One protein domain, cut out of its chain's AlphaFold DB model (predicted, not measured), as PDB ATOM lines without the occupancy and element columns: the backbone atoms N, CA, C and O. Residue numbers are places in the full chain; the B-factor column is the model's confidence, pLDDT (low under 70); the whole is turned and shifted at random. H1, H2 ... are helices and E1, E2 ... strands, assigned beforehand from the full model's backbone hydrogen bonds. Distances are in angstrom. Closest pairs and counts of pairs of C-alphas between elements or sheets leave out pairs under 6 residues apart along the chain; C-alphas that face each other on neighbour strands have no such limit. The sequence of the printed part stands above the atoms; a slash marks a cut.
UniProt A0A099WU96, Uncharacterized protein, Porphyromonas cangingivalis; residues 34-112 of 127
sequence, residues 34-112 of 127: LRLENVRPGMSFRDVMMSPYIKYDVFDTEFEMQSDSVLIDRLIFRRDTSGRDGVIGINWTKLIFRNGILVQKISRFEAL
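What this domain is: This is residues 34 to 112 of the 127 residues of an uncharacterized protein of Porphyromonas cangingivalis (UniProt A0A099WU96). You are looking at a long, twisted sheet of four strands, with the small helix H1 on the sheet near one end of E4, beside the strands and only just over none of them, and the short helix H2 next to H1, off the sheet. The printed part has 79 residues, in the order H1, H2, E1, E2, E3, E4; the sheet's order is E1, E2, E3, E4, antiparallel throughout, and the class is mostly strand. It is only just compact, close to loose, with a radius of gyration of the C-alphas of 13.9 A, and only just a rod, spanning 49 by 25 by 18 A.

How they stand to each other: Start at Leu 34 and go on to H1, residues 45 to 49, whose one O i to N i+4 pair is within hydrogen-bond range. H2, residues 52 to 55, is too short for such a pair; the two only just touch, with 3 pairs of C-alphas within 8 A, only at the corner, closest at Met 49 and Lys 55, 5.4 A. Next come E1, residues 58 to 66, E2, residues 70 to 83, E3, residues 86 to 98, and E4, residues 101 to 111, a meander, each strand the antiparallel neighbour of the one before. In the hairpin E1 and E2, at 156 degrees, look for N 62 and O 74, 2.9 A. In E2 and E3, a hairpin at 166 degrees, N 77 and O 93 are 2.8 A apart. In the hairpin E3 and E4, at 161 degrees, N 94 and O 106 are 2.8 A apart. Edge strands E1 and E4 are apart. H1 is on the sheet at a height of 7.2 A; its closest C-alpha pair with E4 is Phe 45 and Ile 101, 5.9 A. H2 is not on the sheet.

Where its parts are: Find C-alpha 45 at (-10.354, 102.912, 5.233), where H1 begins its 6.1 A; H2 measures 5.3 A. E1 runs 23.4 A, E2 41.5 A from C-alpha 70 at (-4.993, 113.191, -3.306), E3 37.3 A, and E4 30.6 A to C-alpha 111 at (7.679, 80.931, -1.672).

The domain as a whole: The two C-alphas farthest apart, those of Asp 68 and Asp 85, are 50.0 A apart. The printed part has no cut, and the five links between named elements are tight. Mean pLDDT of the printed part is 88.0; residue 56 is under 70.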
ATOM      1  N   LEU A  34     -15.084  90.966   9.362       73.50
ATOM      2  CA  LEU A  34     -14.417  91.356   8.129       73.50
ATOM      3  C   LEU A  34     -12.983  90.812   8.132       73.50
ATOM      4  O   LEU A  34     -12.093  91.366   8.774       73.50
ATOM      5  N   ARG A  35     -12.762  89.721   7.397       82.69
ATOM      6  CA  ARG A  35     -11.434  89.155   7.130       82.69
ATOM      7  C   ARG A  35     -10.777  89.853   5.946       82.69
ATOM      8  O   ARG A  35     -11.467  90.307   5.035       82.69
ATOM      9  N   LEU A  36      -9.443  89.849   5.905       85.75
ATOM     10  CA  LEU A  36      -8.655  90.407   4.798       85.75
ATOM     11  C   LEU A  36      -9.092  89.861   3.426       85.75
ATOM     12  O   LEU A  36      -9.113  90.583   2.433       85.75
ATOM     13  N   GLU A  37      -9.502  88.596   3.381       86.12
ATOM     14  CA  GLU A  37     -10.044  87.890   2.213       86.12
ATOM     15  C   GLU A  37     -11.277  88.596   1.624       86.12
ATOM     16  O   GLU A  37     -11.390  88.739   0.407       86.12
ATOM     17  N   ASN A  38     -12.134  89.128   2.498       88.94
ATOM     18  CA  ASN A  38     -13.420  89.738   2.166       88.94
ATOM     19  C   ASN A  38     -13.321  91.231   1.828       88.94
ATOM     20  O   ASN A  38     -14.304  91.819   1.381       88.94
ATOM     21  N   VAL A  39     -12.149  91.838   2.016       91.19
ATOM     22  CA  VAL A  39     -11.893  93.238   1.672       91.19
ATOM     23  C   VAL A  39     -11.908  93.426   0.151       91.19
ATOM     24  O   VAL A  39     -11.221  92.697  -0.575       91.19
ATOM     25  N   ARG A  40     -12.685  94.406  -0.327       94.06
ATOM     26  CA  ARG A  40     -12.944  94.679  -1.752       94.06
ATOM     27  C   ARG A  40     -12.862  96.179  -2.067       94.06
ATOM     28  O   ARG A  40     -13.144  96.986  -1.181       94.06
ATOM     29  N   PRO A  41     -12.528  96.568  -3.312       95.25
ATOM     30  CA  PRO A  41     -12.602  97.964  -3.736       95.25
ATOM     31  C   PRO A  41     -13.966  98.605  -3.432       95.25
ATOM     32  O   PRO A  41     -14.998  97.941  -3.513       95.25
ATOM     33  N   GLY A  42     -13.955  99.886  -3.067       94.56
ATOM     34  CA  GLY A  42     -15.120 100.664  -2.638       94.56
ATOM     35  C   GLY A  42     -15.327 100.725  -1.120       94.56
ATOM     36  O   GLY A  42     -16.060 101.591  -0.649       94.56
ATOM     37  N   MET A  43     -14.670  99.864  -0.335       93.94
ATOM     38  CA  MET A  43     -14.739  99.922   1.131       93.94
ATOM     39  C   MET A  43     -13.958 101.120   1.683       93.94
ATOM     40  O   MET A  43     -12.897 101.464   1.160       93.94
ATOM     41  N   SER A  44     -14.446 101.743   2.758       93.44
ATOM     42  CA  SER A  44     -13.724 102.850   3.390       93.44
ATOM     43  C   SER A  44     -12.551 102.349   4.239       93.44
ATOM     44  O   SER A  44     -12.606 101.268   4.831       93.44
ATOM     45  N   PHE A  45     -11.496 103.159   4.349       91.12
ATOM     46  CA  PHE A  45     -10.354 102.912   5.233       91.12
ATOM     47  C   PHE A  45     -10.812 102.654   6.669       91.12
ATOM     48  O   PHE A  45     -10.355 101.716   7.322       91.12
ATOM     49  N   ARG A  46     -11.781 103.449   7.138       89.81
ATOM     50  CA  ARG A  46     -12.367 103.295   8.467       89.81
ATOM     51  C   ARG A  46     -13.020 101.927   8.631       89.81
ATOM     52  O   ARG A  46     -12.736 101.264   9.617       89.81
ATOM     53  N   ASP A  47     -13.858 101.492   7.695       88.44
ATOM     54  CA  ASP A  47     -14.556 100.204   7.814       88.44
ATOM     55  C   ASP A  47     -13.575  99.027   7.824       88.44
ATOM     56  O   ASP A  47     -13.742  98.088   8.601       88.44
ATOM     57  N   VAL A  48     -12.511  99.112   7.020       89.12
ATOM     58  CA  VAL A  48     -11.429  98.118   7.003       89.12
ATOM     59  C   VAL A  48     -10.692  98.086   8.350       89.12
ATOM     60  O   VAL A  48     -10.517  97.014   8.927       89.12
ATOM     61  N   MET A  49     -10.319  99.248   8.896       87.50
ATOM     62  CA  MET A  49      -9.556  99.357  10.150       87.50
ATOM     63  C   MET A  49     -10.382  99.139  11.423       87.50
ATOM     64  O   MET A  49      -9.825  98.852  12.482       87.50
ATOM     65  N   MET A  50     -11.708  99.266  11.345       84.44
ATOM     66  CA  MET A  50     -12.616  98.949  12.451       84.44
ATOM     67  C   MET A  50     -12.777  97.437  12.659       84.44
ATOM     68  O   MET A  50     -13.305  97.027  13.693       84.44
ATOM     69  N   SER A  51     -12.311  96.603  11.720       82.31
ATOM     70  CA  SER A  51     -12.295  95.154  11.899       82.31
ATOM     71  C   SER A  51     -11.180  94.724  12.861       82.31
ATOM     72  O   SER A  51     -10.001  94.956  12.568       82.31
ATOM     73  N   PRO A  52     -11.502  94.031  13.969       72.25
ATOM     74  CA  PRO A  52     -10.488  93.536  14.898       72.25
ATOM     75  C   PRO A  52      -9.541  92.525  14.235       72.25
ATOM     76  O   PRO A  52      -8.375  92.467  14.597       72.25
ATOM     77  N   TYR A  53     -10.001  91.790  13.220       73.56
ATOM     78  CA  TYR A  53      -9.197  90.807  12.484       73.56
ATOM     79  C   TYR A  53      -8.194  91.424  11.509       73.56
ATOM     80  O   TYR A  53      -7.304  90.736  11.029       73.56
ATOM     81  N   ILE A  54      -8.368  92.697  11.160       77.69
ATOM     82  CA  ILE A  54      -7.489  93.394  10.218       77.69
ATOM     83  C   ILE A  54      -6.532  94.290  10.990       77.69
ATOM     84  O   ILE A  54      -5.344  94.311  10.696       77.69
ATOM     85  N   LYS A  55      -7.034  94.997  12.009       70.69
ATOM     86  CA  LYS A  55      -6.271  96.009  12.741       70.69
ATOM     87  C   LYS A  55      -4.967  95.481  13.348       70.69
ATOM     88  O   LYS A  55      -3.980  96.205  13.341       70.69
ATOM     89  N   TYR A  56      -4.964  94.256  13.875       69.50
ATOM     90  CA  TYR A  56      -3.783  93.675  14.527       69.50
ATOM     91  C   TYR A  56      -2.841  92.932  13.567       69.50
ATOM     92  O   TYR A  56      -1.715  92.635  13.949       69.50
ATOM     93  N   ASP A  57      -3.274  92.688  12.328       76.19
ATOM     94  CA  ASP A  57      -2.515  91.948  11.308       76.19
ATOM     95  C   ASP A  57      -1.755  92.881  10.341       76.19
ATOM     96  O   ASP A  57      -1.101  92.414   9.402       76.19
ATOM     97  N   VAL A  58      -1.857  94.206  10.525       81.62
ATOM     98  CA  VAL A  58      -1.136  95.183   9.699       81.62
ATOM     99  C   VAL A  58       0.358  95.052   9.976       81.62
ATOM    100  O   VAL A  58       0.816  95.265  11.096       81.62
ATOM    101  N   PHE A  59       1.107  94.708   8.936       87.38
ATOM    102  CA  PHE A  59       2.559  94.614   8.982       87.38
ATOM    103  C   PHE A  59       3.208  95.992   8.836       87.38
ATOM    104  O   PHE A  59       4.135  96.301   9.576       87.38
ATOM    105  N   ASP A  60       2.720  96.808   7.896       89.44
ATOM    106  CA  ASP A  60       3.278  98.137   7.625       89.44
ATOM    107  C   ASP A  60       2.240  99.089   6.997       89.44
ATOM    108  O   ASP A  60       1.214  98.651   6.457       89.44
ATOM    109  N   THR A  61       2.510 100.393   7.060       86.94
ATOM    110  CA  THR A  61       1.679 101.463   6.494       86.94
ATOM    111  C   THR A  61       2.523 102.472   5.713       86.94
ATOM    112  O   THR A  61       3.422 103.086   6.279       86.94
ATOM    113  N   GLU A  62       2.197 102.701   4.437       90.00
ATOM    114  CA  GLU A  62       2.869 103.699   3.585       90.00
ATOM    115  C   GLU A  62       1.899 104.840   3.234       90.00
ATOM    116  O   GLU A  62       0.719 104.595   2.974       90.00
ATOM    117  N   PHE A  63       2.406 106.075   3.156       88.19
ATOM    118  CA  PHE A  63       1.618 107.271   2.840       88.19
ATOM    119  C   PHE A  63       2.263 108.061   1.700       88.19
ATOM    120  O   PHE A  63       3.475 108.272   1.693       88.19
ATOM    121  N   GLU A  64       1.455 108.520   0.747       86.69
ATOM    122  CA  GLU A  64       1.899 109.354  -0.372       86.69
ATOM    123  C   GLU A  64       0.863 110.451  -0.650       86.69
ATOM    124  O   GLU A  64      -0.328 110.173  -0.795       86.69
ATOM    125  N   MET A  65       1.314 111.705  -0.733       79.31
ATOM    126  CA  MET A  65       0.474 112.841  -1.114       79.31
ATOM    127  C   MET A  65       0.781 113.219  -2.563       79.31
ATOM    128  O   MET A  65       1.889 113.663  -2.862       79.31
ATOM    129  N   GLN A  66      -0.182 113.025  -3.466       78.56
ATOM    130  CA  GLN A  66      -0.048 113.466  -4.857       78.56
ATOM    131  C   GLN A  66      -0.438 114.939  -5.005       78.56
ATOM    132  O   GLN A  66      -1.232 115.464  -4.223       78.56
ATOM    133  N   SER A  67       0.115 115.586  -6.036       76.50
ATOM    134  CA  SER A  67       0.067 117.030  -6.326       76.50
ATOM    135  C   SER A  67      -1.320 117.679  -6.209       76.50
ATOM    136  O   SER A  67      -1.418 118.853  -5.870       76.50
ATOM    137  N   ASP A  68      -2.389 116.906  -6.412       77.25
ATOM    138  CA  ASP A  68      -3.784 117.362  -6.399       77.25
ATOM    139  C   ASP A  68      -4.483 117.172  -5.038       77.25
ATOM    140  O   ASP A  68      -5.694 116.968  -4.972       77.25
ATOM    141  N   SER A  69      -3.731 117.180  -3.931       70.62
ATOM    142  CA  SER A  69      -4.245 116.880  -2.575       70.62
ATOM    143  C   SER A  69      -4.878 115.488  -2.441       70.62
ATOM    144  O   SER A  69      -5.656 115.225  -1.523       70.62
ATOM    145  N   VAL A  70      -4.550 114.580  -3.361       79.00
ATOM    146  CA  VAL A  70      -4.993 113.191  -3.306       79.00
ATOM    147  C   VAL A  70      -4.129 112.469  -2.282       79.00
ATOM    148  O   VAL A  70      -2.920 112.321  -2.479       79.00
ATOM    149  N   LEU A  71      -4.762 112.002  -1.208       81.06
ATOM    150  CA  LEU A  71      -4.111 111.172  -0.205       81.06
ATOM    151  C   LEU A  71      -4.143 109.714  -0.662       81.06
ATOM    152  O   LEU A  71      -5.216 109.174  -0.963       81.06
ATOM    153  N   ILE A  72      -2.968 109.093  -0.712       88.19
ATOM    154  CA  ILE A  72      -2.815 107.664  -0.943       88.19
ATOM    155  C   ILE A  72      -2.310 107.020   0.343       88.19
ATOM    156  O   ILE A  72      -1.169 107.240   0.747       88.19
ATOM    157  N   ASP A  73      -3.153 106.181   0.940       89.62
ATOM    158  CA  ASP A  73      -2.789 105.350   2.085       89.62
ATOM    159  C   ASP A  73      -2.597 103.912   1.604       89.62
ATOM    160  O   ASP A  73      -3.405 103.390   0.829       89.62
ATOM    161  N   ARG A  74      -1.544 103.236   2.061       91.25
ATOM    162  CA  ARG A  74      -1.308 101.825   1.747       91.25
ATOM    163  C   ARG A  74      -1.169 101.030   3.032       91.25
ATOM    164  O   ARG A  74      -0.323 101.341   3.859       91.25
ATOM    165  N   LEU A  75      -1.975  99.982   3.174       91.38
ATOM    166  CA  LEU A  75      -1.855  99.016   4.267       91.38
ATOM    167  C   LEU A  75      -1.220  97.737   3.732       91.38
ATOM    168  O   LEU A  75      -1.707  97.167   2.752       91.38
ATOM    169  N   ILE A  76      -0.149  97.286   4.374       91.69
ATOM    170  CA  ILE A  76       0.587  96.081   4.003       91.69
ATOM    171  C   ILE A  76       0.357  95.030   5.075       91.69
ATOM    172  O   ILE A  76       0.533  95.277   6.263       91.69
ATOM    173  N   PHE A  77      -0.022  93.837   4.637       91.06
ATOM    174  CA  PHE A  77      -0.259  92.672   5.476       91.06
ATOM    175  C   PHE A  77       0.722  91.577   5.091       91.06
ATOM    176  O   PHE A  77       0.958  91.333   3.902       91.06
ATOM    177  N   ARG A  78       1.241  90.891   6.107       90.44
ATOM    178  CA  ARG A  78       2.167  89.769   5.978       90.44
ATOM    179  C   ARG A  78       1.594  88.578   6.735       90.44
ATOM    180  O   ARG A  78       1.420  88.656   7.946       90.44
ATOM    181  N   ARG A  79       1.324  87.469   6.042       89.06
ATOM    182  CA  ARG A  79       0.864  86.220   6.668       89.06
ATOM    183  C   ARG A  79       1.775  85.060   6.291       89.06
ATOM    184  O   ARG A  79       1.868  84.695   5.119       89.06
ATOM    185  N   ASP A  80       2.405  84.458   7.291       89.25
ATOM    186  CA  ASP A  80       3.189  83.242   7.102       89.25
ATOM    187  C   ASP A  80       2.269  82.071   6.727       89.25
ATOM    188  O   ASP A  80       1.189  81.885   7.289       89.25
ATOM    189  N   THR A  81       2.686  81.289   5.736       87.00
ATOM    190  CA  THR A  81       1.956  80.119   5.236       87.00
ATOM    191  C   THR A  81       2.726  78.877   5.621       87.00
ATOM    192  O   THR A  81       3.879  78.722   5.226       87.00
ATOM    193  N   SER A  82       2.098  77.999   6.396       89.12
ATOM    194  CA  SER A  82       2.733  76.781   6.901       89.12
ATOM    195  C   SER A  82       2.294  75.556   6.109       89.12
ATOM    196  O   SER A  82       1.113  75.386   5.816       89.12
ATOM    197  N   GLY A  83       3.260  74.712   5.761       86.38
ATOM    198  CA  GLY A  83       3.059  73.352   5.278       86.38
ATOM    199  C   GLY A  83       3.335  72.333   6.384       86.38
ATOM    200  O   GLY A  83       3.464  72.684   7.557       86.38
ATOM    201  N   ARG A  84       3.453  71.058   5.998       86.38
ATOM    202  CA  ARG A  84       3.692  69.942   6.930       86.38
ATOM    203  C   ARG A  84       4.969  70.120   7.764       86.38
ATOM    204  O   ARG A  84       4.958  69.809   8.946       86.38
ATOM    205  N   ASP A  85       6.019  70.678   7.161       84.19
ATOM    206  CA  ASP A  85       7.370  70.733   7.739       84.19
ATOM    207  C   ASP A  85       7.810  72.157   8.145       84.19
ATOM    208  O   ASP A  85       8.998  72.432   8.333       84.19
ATOM    209  N   GLY A  86       6.853  73.085   8.278       87.50
ATOM    210  CA  GLY A  86       7.086  74.470   8.706       87.50
ATOM    211  C   GLY A  86       6.583  75.520   7.715       87.50
ATOM    212  O   GLY A  86       5.778  75.228   6.834       87.50
ATOM    213  N   VAL A  87       7.040  76.767   7.872       87.12
ATOM    214  CA  VAL A  87       6.655  77.884   6.992       87.12
ATOM    215  C   VAL A  87       7.227  77.662   5.589       87.12
ATOM    216  O   VAL A  87       8.440  77.571   5.420       87.12
ATOM    217  N   ILE A  88       6.344  77.580   4.595       91.19
ATOM    218  CA  ILE A  88       6.665  77.331   3.179       91.19
ATOM    219  C   ILE A  88       6.656  78.609   2.333       91.19
ATOM    220  O   ILE A  88       7.103  78.610   1.189       91.19
ATOM    221  N   GLY A  89       6.129  79.706   2.869       91.56
ATOM    222  CA  GLY A  89       6.031  80.957   2.136       91.56
ATOM    223  C   GLY A  89       5.331  82.053   2.913       91.56
ATOM    224  O   GLY A  89       4.813  81.835   4.009       91.56
ATOM    225  N   ILE A  90       5.303  83.233   2.314       92.06
ATOM    226  CA  ILE A  90       4.713  84.440   2.876       92.06
ATOM    227  C   ILE A  90       3.652  84.944   1.900       92.06
ATOM    228  O   ILE A  90       3.913  85.141   0.715       92.06
ATOM    229  N   ASN A  91       2.438  85.152   2.400       91.44
ATOM    230  CA  ASN A  91       1.375  85.829   1.676       91.44
ATOM    231  C   ASN A  91       1.410  87.320   2.014       91.44
ATOM    232  O   ASN A  91       1.110  87.723   3.141       91.44
ATOM    233  N   TRP A  92       1.743  88.130   1.019       92.88
ATOM    234  CA  TRP A  92       1.711  89.582   1.084       92.88
ATOM    235  C   TRP A  92       0.392  90.093   0.520       92.88
ATOM    236  O   TRP A  92      -0.027  89.684  -0.563       92.88
ATOM    237  N   THR A  93      -0.265  91.012   1.224       94.19
ATOM    238  CA  THR A  93      -1.412  91.752   0.684       94.19
ATOM    239  C   THR A  93      -1.199  93.241   0.884       94.19
ATOM    240  O   THR A  93      -0.949  93.678   1.999       94.19
ATOM    241  N   LYS A  94      -1.320  94.022  -0.190       95.00
ATOM    242  CA  LYS A  94      -1.275  95.485  -0.170       95.00
ATOM    243  C   LYS A  94      -2.660  96.025  -0.517       95.00
ATOM    244  O   LYS A  94      -3.202  95.711  -1.577       95.00
ATOM    245  N   LEU A  95      -3.234  96.817   0.381       95.62
ATOM    246  CA  LEU A  95      -4.469  97.569   0.162       95.62
ATOM    247  C   LEU A  95      -4.103  99.019  -0.129       95.62
ATOM    248  O   LEU A  95      -3.358  99.609   0.642       95.62
ATOM    249  N   ILE A  96      -4.614  99.580  -1.222       95.50
ATOM    250  CA  ILE A  96      -4.325 100.950  -1.652       95.50
ATOM    251  C   ILE A  96      -5.614 101.754  -1.586       95.50
ATOM    252  O   ILE A  96      -6.582 101.459  -2.291       95.50
ATOM    253  N   PHE A  97      -5.608 102.784  -0.757       95.50
ATOM    254  CA  PHE A  97      -6.709 103.709  -0.577       95.50
ATOM    255  C   PHE A  97      -6.402 105.008  -1.306       95.50
ATOM    256  O   PHE A  97      -5.269 105.480  -1.298       95.50
ATOM    257  N   ARG A  98      -7.421 105.588  -1.931       94.56
ATOM    258  CA  ARG A  98      -7.382 106.931  -2.501       94.56
ATOM    259  C   ARG A  98      -8.467 107.745  -1.821       94.56
ATOM    260  O   ARG A  98      -9.637 107.370  -1.891       94.56
ATOM    261  N   ASN A  99      -8.085 108.828  -1.149       93.06
ATOM    262  CA  ASN A  99      -9.000 109.673  -0.375       93.06
ATOM    263  C   ASN A  99      -9.854 108.855   0.617       93.06
ATOM    264  O   ASN A  99     -11.068 109.031   0.711       93.06
ATOM    265  N   GLY A 100      -9.228 107.897   1.310       92.12
ATOM    266  CA  GLY A 100      -9.896 107.044   2.293       92.12
ATOM    267  C   GLY A 100     -10.804 105.947   1.724       92.12
ATOM    268  O   GLY A 100     -11.443 105.248   2.509       92.12
ATOM    269  N   ILE A 101     -10.864 105.748   0.401       95.56
ATOM    270  CA  ILE A 101     -11.617 104.658  -0.241       95.56
ATOM    271  C   ILE A 101     -10.654 103.649  -0.853       95.56
ATOM    272  O   ILE A 101      -9.745 104.018  -1.591       95.56
ATOM    273  N   LEU A 102     -10.863 102.365  -0.577       95.81
ATOM    274  CA  LEU A 102     -10.068 101.287  -1.146       95.81
ATOM    275  C   LEU A 102     -10.278 101.234  -2.659       95.81
ATOM    276  O   LEU A 102     -11.376 100.940  -3.124       95.81
ATOM    277  N   VAL A 103      -9.223 101.471  -3.430       96.50
ATOM    278  CA  VAL A 103      -9.269 101.407  -4.898       96.50
ATOM    279  C   VAL A 103      -8.638 100.132  -5.437       96.50
ATOM    280  O   VAL A 103      -9.025  99.660  -6.502       96.50
ATOM    281  N   GLN A 104      -7.696  99.541  -4.697       95.81
ATOM    282  CA  GLN A 104      -6.974  98.364  -5.162       95.81
ATOM    283  C   GLN A 104      -6.558  97.451  -4.010       95.81
ATOM    284  O   GLN A 104      -6.116  97.907  -2.959       95.81
ATOM    285  N   LYS A 105      -6.657  96.141  -4.242       95.12
ATOM    286  CA  LYS A 105      -6.112  95.087  -3.383       95.12
ATOM    287  C   LYS A 105      -5.202  94.210  -4.235       95.12
ATOM    288  O   LYS A 105      -5.651  93.661  -5.238       95.12
ATOM    289  N   ILE A 106      -3.941  94.097  -3.841       95.25
ATOM    290  CA  ILE A 106      -2.924  93.297  -4.526       95.25
ATOM    291  C   ILE A 106      -2.473  92.213  -3.558       95.25
ATOM    292  O   ILE A 106      -2.087  92.530  -2.435       95.25
ATOM    293  N   SER A 107      -2.496  90.954  -3.986       94.06
ATOM    294  CA  SER A 107      -2.036  89.824  -3.178       94.06
ATOM    295  C   SER A 107      -0.968  89.052  -3.941       94.06
ATOM    296  O   SER A 107      -1.124  88.778  -5.130       94.06
ATOM    297  N   ARG A 108       0.126  88.721  -3.259       94.19
ATOM    298  CA  ARG A 108       1.261  87.984  -3.812       94.19
ATOM    299  C   ARG A 108       1.713  86.931  -2.813       94.19
ATOM    300  O   ARG A 108       1.892  87.230  -1.637       94.19
ATOM    301  N   PHE A 109       1.965  85.730  -3.312       92.69
ATOM    302  CA  PHE A 109       2.667  84.701  -2.564       92.69
ATOM    303  C   PHE A 109       4.163  84.749  -2.888       92.69
ATOM    304  O   PHE A 109       4.561  84.873  -4.048       92.69
ATOM    305  N   GLU A 110       4.986  84.660  -1.856       93.44
ATOM    306  CA  GLU A 110       6.431  84.523  -1.945       93.44
ATOM    307  C   GLU A 110       6.823  83.188  -1.314       93.44
ATOM    308  O   GLU A 110       6.741  83.018  -0.097       93.44
ATOM    309  N   ALA A 111       7.200  82.221  -2.149       92.44
ATOM    310  CA  ALA A 111       7.679  80.931  -1.672       92.44
ATOM    311  C   ALA A 111       9.026  81.113  -0.966       92.44
ATOM    312  O   ALA A 111       9.930  81.755  -1.506       92.44
ATOM    313  N   LEU A 112       9.169  80.527   0.219       89.25
ATOM    314  CA  LEU A 112      10.472  80.428   0.862       89.25
ATOM    315  C   LEU A 112      11.264  79.291   0.205       89.25
ATOM    316  O   LEU A 112      10.662  78.315  -0.257       89.25
TER     317      LEU A 112